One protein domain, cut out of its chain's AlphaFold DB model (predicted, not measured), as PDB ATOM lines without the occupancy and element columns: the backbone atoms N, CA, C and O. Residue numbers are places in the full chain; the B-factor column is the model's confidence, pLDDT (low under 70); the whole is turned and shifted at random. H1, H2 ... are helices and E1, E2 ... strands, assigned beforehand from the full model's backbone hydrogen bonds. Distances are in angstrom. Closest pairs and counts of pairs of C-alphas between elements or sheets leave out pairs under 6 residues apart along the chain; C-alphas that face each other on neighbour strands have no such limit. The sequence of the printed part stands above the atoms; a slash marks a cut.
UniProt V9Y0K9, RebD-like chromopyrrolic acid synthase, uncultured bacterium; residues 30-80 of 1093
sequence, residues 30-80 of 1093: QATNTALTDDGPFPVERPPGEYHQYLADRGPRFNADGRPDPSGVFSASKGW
ATOM      1  N   GLN A  30      55.137  81.545  68.426       95.38
ATOM      2  CA  GLN A  30      55.419  82.547  69.456       95.38
ATOM      3  C   GLN A  30      56.013  81.944  70.734       95.38
ATOM      4  O   GLN A  30      56.488  82.698  71.583       95.38
ATOM      5  N   ALA A  31      56.016  80.614  70.886       94.88
ATOM      6  CA  ALA A  31      56.645  79.970  72.032       94.88
ATOM      7  C   ALA A  31      58.176  79.964  71.914       94.88
ATOM      8  O   ALA A  31      58.874  80.085  72.924       94.88
ATOM      9  N   THR A  32      58.702  79.881  70.691       93.00
ATOM     10  CA  THR A  32      60.142  79.964  70.401       93.00
ATOM     11  C   THR A  32      60.559  81.251  69.681       93.00
ATOM     12  O   THR A  32      61.760  81.501  69.561       93.00
ATOM     13  N   ASN A  33      59.610  82.083  69.225       94.06
ATOM     14  CA  ASN A  33      59.818  83.141  68.222       94.06
ATOM     15  C   ASN A  33      60.518  82.557  66.973       94.06
ATOM     16  O   ASN A  33      61.688  82.827  66.698       94.06
ATOM     17  N   THR A  34      59.817  81.697  66.229       95.12
ATOM     18  CA  THR A  34      60.347  80.992  65.045       95.12
ATOM     19  C   THR A  34      59.447  81.181  63.823       95.12
ATOM     20  O   THR A  34      58.227  81.107  63.922       95.12
ATOM     21  N   ALA A  35      60.061  81.427  62.664       95.62
ATOM     22  CA  ALA A  35      59.383  81.572  61.376       95.62
ATOM     23  C   ALA A  35      59.280  80.214  60.652       95.62
ATOM     24  O   ALA A  35      60.240  79.437  60.673       95.62
ATOM     25  N   LEU A  36      58.139  79.922  60.022       96.44
ATOM     26  CA  LEU A  36      57.789  78.584  59.526       96.44
ATOM     27  C   LEU A  36      57.555  78.532  58.008       96.44
ATOM     28  O   LEU A  36      56.999  79.450  57.409       96.44
ATOM     29  N   THR A  37      57.908  77.411  57.387       95.62
ATOM     30  CA  THR A  37      57.341  76.968  56.108       95.62
ATOM     31  C   THR A  37      56.325  75.848  56.346       95.62
ATOM     32  O   THR A  37      56.179  75.354  57.463       95.62
ATOM     33  N   ASP A  38      55.636  75.418  55.289       92.31
ATOM     34  CA  ASP A  38      54.709  74.280  55.331       92.31
ATOM     35  C   ASP A  38      55.428  72.938  55.634       92.31
ATOM     36  O   ASP A  38      54.776  71.953  55.971       92.31
ATOM     37  N   ASP A  39      56.768  72.920  55.579       92.31
ATOM     38  CA  ASP A  39      57.640  71.798  55.964       92.31
ATOM     39  C   ASP A  39      58.179  71.900  57.414       92.31
ATOM     40  O   ASP A  39      58.924  71.022  57.854       92.31
ATOM     41  N   GLY A  40      57.857  72.972  58.155       93.62
ATOM     42  CA  GLY A  40      58.348  73.236  59.516       93.62
ATOM     43  C   GLY A  40      59.260  74.474  59.636       93.62
ATOM     44  O   GLY A  40      59.168  75.394  58.826       93.62
ATOM     45  N   PRO A  41      60.129  74.569  60.663       96.50
ATOM     46  CA  PRO A  41      60.963  75.752  60.903       96.50
ATOM     47  C   PRO A  41      61.877  76.139  59.730       96.50
ATOM     48  O   PRO A  41      62.650  75.314  59.236       96.50
ATOM     49  N   PHE A  42      61.867  77.416  59.331       96.50
ATOM     50  CA  PHE A  42      62.791  77.914  58.310       96.50
ATOM     51  C   PHE A  42      64.240  77.900  58.844       96.50
ATOM     52  O   PHE A  42      64.506  78.502  59.889       96.50
ATOM     53  N   PRO A  43      65.211  77.269  58.149       95.00
ATOM     54  CA  PRO A  43      66.597  77.234  58.612       95.00
ATOM     55  C   PRO A  43      67.233  78.631  58.613       95.00
ATOM     56  O   PRO A  43      67.575  79.166  57.564       95.00
ATOM     57  N   VAL A  44      67.436  79.198  59.803       92.44
ATOM     58  CA  VAL A  44      67.958  80.562  60.042       92.44
ATOM     59  C   VAL A  44      69.340  80.858  59.443       92.44
ATOM     60  O   VAL A  44      69.674  82.023  59.236       92.44
ATOM     61  N   GLU A  45      70.113  79.819  59.122       88.75
ATOM     62  CA  GLU A  45      71.408  79.910  58.427       88.75
ATOM     63  C   GLU A  45      71.256  80.152  56.902       88.75
ATOM     64  O   GLU A  45      72.240  80.415  56.210       88.75
ATOM     65  N   ARG A  46      70.037  80.045  56.344       93.06
ATOM     66  CA  ARG A  46      69.737  80.370  54.938       93.06
ATOM     67  C   ARG A  46      69.490  81.877  54.766       93.06
ATOM     68  O   ARG A  46      68.959  82.514  55.677       93.06
ATOM     69  N   PRO A  47      69.784  82.457  53.585       91.00
ATOM     70  CA  PRO A  47      69.508  83.862  53.299       91.00
ATOM     71  C   PRO A  47      68.040  84.248  53.579       91.00
ATOM     72  O   PRO A  47      67.139  83.686  52.950       91.00
ATOM     73  N   PRO A  48      67.757  85.266  54.422       91.56
ATOM     74  CA  PRO A  48      66.384  85.685  54.740       91.56
ATOM     75  C   PRO A  48      65.533  86.072  53.521       91.56
ATOM     76  O   PRO A  48      64.310  85.963  53.549       91.56
ATOM     77  N   GLY A  49      66.177  86.467  52.414       92.00
ATOM     78  CA  GLY A  49      65.507  86.720  51.137       92.00
ATOM     79  C   GLY A  49      64.770  85.502  50.562       92.00
ATOM     80  O   GLY A  49      63.753  85.682  49.904       92.00
ATOM     81  N   GLU A  50      65.220  84.277  50.851       95.12
ATOM     82  CA  GLU A  50      64.534  83.050  50.429       95.12
ATOM     83  C   GLU A  50      63.199  82.877  51.168       95.12
ATOM     84  O   GLU A  50      62.197  82.523  50.552       95.12
ATOM     85  N   TYR A  51      63.148  83.222  52.459       95.19
ATOM     86  CA  TYR A  51      61.902  83.248  53.228       95.19
ATOM     87  C   TYR A  51      60.977  84.394  52.784       95.19
ATOM     88  O   TYR A  51      59.773  84.206  52.597       95.19
ATOM     89  N   HIS A  52      61.544  85.579  52.521       94.12
ATOM     90  CA  HIS A  52      60.802  86.730  51.986       94.12
ATOM     91  C   HIS A  52      60.196  86.455  50.597       94.12
ATOM     92  O   HIS A  52      59.196  87.087  50.242       94.12
ATOM     93  N   GLN A  53      60.798  85.548  49.820       93.75
ATOM     94  CA  GLN A  53      60.291  85.065  48.535       93.75
ATOM     95  C   GLN A  53      59.235  83.964  48.728       93.75
ATOM     96  O   GLN A  53      58.147  84.072  48.172       93.75
ATOM     97  N   TYR A  54      59.490  82.983  49.597       95.25
ATOM     98  CA  TYR A  54      58.532  81.935  49.962       95.25
ATOM     99  C   TYR A  54      57.163  82.501  50.394       95.25
ATOM    100  O   TYR A  54      56.130  82.087  49.867       95.25
ATOM    101  N   LEU A  55      57.134  83.524  51.261       93.38
ATOM    102  CA  LEU A  55      55.882  84.196  51.652       93.38
ATOM    103  C   LEU A  55      55.178  84.913  50.480       93.38
ATOM    104  O   LEU A  55      53.953  85.065  50.488       93.38
ATOM    105  N   ALA A  56      55.923  85.366  49.466       91.38
ATOM    106  CA  ALA A  56      55.350  85.971  48.263       91.38
ATOM    107  C   ALA A  56      54.716  84.919  47.335       91.38
ATOM    108  O   ALA A  56      53.652  85.172  46.771       91.38
ATOM    109  N   ASP A  57      55.334  83.742  47.220       91.81
ATOM    110  CA  ASP A  57      54.903  82.686  46.298       91.81
ATOM    111  C   ASP A  57      53.788  81.792  46.864       91.81
ATOM    112  O   ASP A  57      52.919  81.361  46.107       91.81
ATOM    113  N   ARG A  58      53.754  81.559  48.186       89.31
ATOM    114  CA  ARG A  58      52.754  80.700  48.858       89.31
ATOM    115  C   ARG A  58      51.301  81.146  48.633       89.31
ATOM    116  O   ARG A  58      50.400  80.316  48.546       89.31
ATOM    117  N   GLY A  59      51.068  82.454  48.513       70.56
ATOM    118  CA  GLY A  59      49.756  83.020  48.193       70.56
ATOM    119  C   GLY A  59      48.680  82.809  49.280       70.56
ATOM    120  O   GLY A  59      49.022  82.728  50.464       70.56
ATOM    121  N   PRO A  60      47.381  82.786  48.903       86.75
ATOM    122  CA  PRO A  60      46.856  83.179  47.588       86.75
ATOM    123  C   PRO A  60      47.244  84.620  47.221       86.75
ATOM    124  O   PRO A  60      47.467  85.460  48.095       86.75
ATOM    125  N   ARG A  61      47.348  84.905  45.920       92.94
ATOM    126  CA  ARG A  61      47.703  86.234  45.401       92.94
ATOM    127  C   ARG A  61      46.472  87.028  44.974       92.94
ATOM    128  O   ARG A  61      45.460  86.448  44.577       92.94
ATOM    129  N   PHE A  62      46.558  88.351  45.077       92.94
ATOM    130  CA  PHE A  62      45.472  89.267  44.730       92.94
ATOM    131  C   PHE A  62      45.977  90.568  44.104       92.94
ATOM    132  O   PHE A  62      47.114  90.998  44.321       92.94
ATOM    133  N   ASN A  63      45.133  91.181  43.275       90.69
ATOM    134  CA  ASN A  63      45.418  92.453  42.615       90.69
ATOM    135  C   ASN A  63      44.931  93.656  43.438       90.69
ATOM    136  O   ASN A  63      44.382  93.512  44.527       90.69
ATOM    137  N   ALA A  64      45.164  94.864  42.925       87.25
ATOM    138  CA  ALA A  64      44.949  96.102  43.672       87.25
ATOM    139  C   ALA A  64      43.466  96.499  43.858       87.25
ATOM    140  O   ALA A  64      43.178  97.369  44.673       87.25
ATOM    141  N   ASP A  65      42.521  95.844  43.172       85.12
ATOM    142  CA  ASP A  65      41.085  95.923  43.496       85.12
ATOM    143  C   ASP A  65      40.662  94.819  44.504       85.12
ATOM    144  O   ASP A  65      39.474  94.571  44.710       85.12
ATOM    145  N   GLY A  66      41.629  94.127  45.126       87.38
ATOM    146  CA  GLY A  66      41.422  93.109  46.162       87.38
ATOM    147  C   GLY A  66      40.942  91.750  45.671       87.38
ATOM    148  O   GLY A  66      40.547  90.922  46.492       87.38
ATOM    149  N   ARG A  67      40.933  91.515  44.355       90.50
ATOM    150  CA  ARG A  67      40.394  90.291  43.752       90.50
ATOM    151  C   ARG A  67      41.484  89.221  43.622       90.50
ATOM    152  O   ARG A  67      42.612  89.581  43.274       90.50
ATOM    153  N   PRO A  68      41.170  87.928  43.849       91.69
ATOM    154  CA  PRO A  68      42.109  86.832  43.621       91.69
ATOM    155  C   PRO A  68      42.671  86.852  42.196       91.69
ATOM    156  O   PRO A  68      41.921  86.902  41.222       91.69
ATOM    157  N   ASP A  69      43.996  86.831  42.089       91.81
ATOM    158  CA  ASP A  69      44.729  87.019  40.841       91.81
ATOM    159  C   ASP A  69      46.121  86.371  40.975       91.81
ATOM    160  O   ASP A  69      46.943  86.877  41.743       91.81
ATOM    161  N   PRO A  70      46.430  85.280  40.246       88.88
ATOM    162  CA  PRO A  70      47.744  84.632  40.299       88.88
ATOM    163  C   PRO A  70      48.916  85.542  39.896       88.88
ATOM    164  O   PRO A  70      50.052  85.290  40.294       88.88
ATOM    165  N   SER A  71      48.651  86.602  39.125       88.75
ATOM    166  CA  SER A  71      49.629  87.633  38.751       88.75
ATOM    167  C   SER A  71      49.617  88.855  39.679       88.75
ATOM    168  O   SER A  71      50.518  89.692  39.612       88.75
ATOM    169  N   GLY A  72      48.631  88.940  40.578       89.56
ATOM    170  CA  GLY A  72      48.376  90.076  41.457       89.56
ATOM    171  C   GLY A  72      49.558  90.435  42.356       89.56
ATOM    172  O   GLY A  72      50.284  89.564  42.841       89.56
ATOM    173  N   VAL A  73      49.784  91.734  42.560       90.25
ATOM    174  CA  VAL A  73      50.992  92.263  43.223       90.25
ATOM    175  C   VAL A  73      51.078  91.963  44.726       90.25
ATOM    176  O   VAL A  73      52.143  92.138  45.309       90.25
ATOM    177  N   PHE A  74      49.994  91.494  45.349       92.69
ATOM    178  CA  PHE A  74      49.945  91.123  46.762       92.69
ATOM    179  C   PHE A  74      49.894  89.601  46.959       92.69
ATOM    180  O   PHE A  74      49.338  88.878  46.132       92.69
ATOM    181  N   SER A  75      50.410  89.127  48.096       92.62
ATOM    182  CA  SER A  75      50.251  87.754  48.603       92.62
ATOM    183  C   SER A  75      49.622  87.811  49.990       92.62
ATOM    184  O   SER A  75      50.101  88.562  50.839       92.62
ATOM    185  N   ALA A  76      48.592  87.006  50.250       89.12
ATOM    186  CA  ALA A  76      47.983  86.909  51.575       89.12
ATOM    187  C   ALA A  76      49.001  86.445  52.636       89.12
ATOM    188  O   ALA A  76      49.100  87.069  53.687       89.12
ATOM    189  N   SER A  77      49.840  85.447  52.319       91.62
ATOM    190  CA  SER A  77      50.898  84.958  53.224       91.62
ATOM    191  C   SER A  77      52.002  85.992  53.518       91.62
ATOM    192  O   SER A  77      52.703  85.858  54.514       91.62
ATOM    193  N   LYS A  78      52.176  87.036  52.691       91.81
ATOM    194  CA  LYS A  78      53.131  88.141  52.942       91.81
ATOM    195  C   LYS A  78      52.462  89.390  53.540       91.81
ATOM    196  O   LYS A  78      53.126  90.232  54.151       91.81
ATOM    197  N   GLY A  79      51.146  89.504  53.373       92.19
ATOM    198  CA  GLY A  79      50.358  90.696  53.660       92.19
ATOM    199  C   GLY A  79      50.639  91.853  52.691       92.19
ATOM    200  O   GLY A  79      51.345  91.710  51.691       92.19
ATOM    201  N   TRP A  80      50.052  93.018  52.976       92.44
ATOM    202  CA  TRP A  80      50.127  94.200  52.105       92.44
ATOM    203  C   TRP A  80      51.237  95.194  52.476       92.44
ATOM    204  O   TRP A  80      51.560  96.064  51.670       92.44
TER     205      TRP A  80
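What this domain is: This is residues 30 to 80 of the 1093 residues of the protein "RebD-like chromopyrrolic acid synthase" of uncultured bacterium (UniProt V9Y0K9). This is a loose piece with little regular structure: one helix, H1, in the middle, the strand E1 with its turn towards one end, and at the other end a long looped stretch, residues 59 to 80, that runs out and folds back towards H1. The printed part has 51 residues with one named strand and then one named helix, class mixed, 15 residues in named elements. It is loose, with a radius of gyration of the C-alphas of 12.7 A, and elongated, spanning 36 by 22 by 17 A.

How they stand to each other: Start at H1, residues 48 to 58, where 6 of 7 O i to N i+4 pairs are within hydrogen-bond range. Its closest C-alpha pair with E1, residues 34 to 37, is Tyr 54 and Thr 37, 8.0 A apart. E1 pairs with no named strand, but its residues 36 to 37 pair antiparallel with residues 40 to 41.

Where its parts are: Find C-alpha 48 at (66.384, 85.685, 54.740); H1 runs 15.7 A to C-alpha 58 at (52.754, 80.700, 48.858). E1 begins at C-alpha 34, (60.347, 80.992, 65.045), and covers 10.3 A.

The domain as a whole: The C-alphas farthest apart, Glu 45 and Asp 65, are 37.4 A apart. The printed part has no cut, the link from E1 to H1 is short, and no printed residue is under 70 in pLDDT.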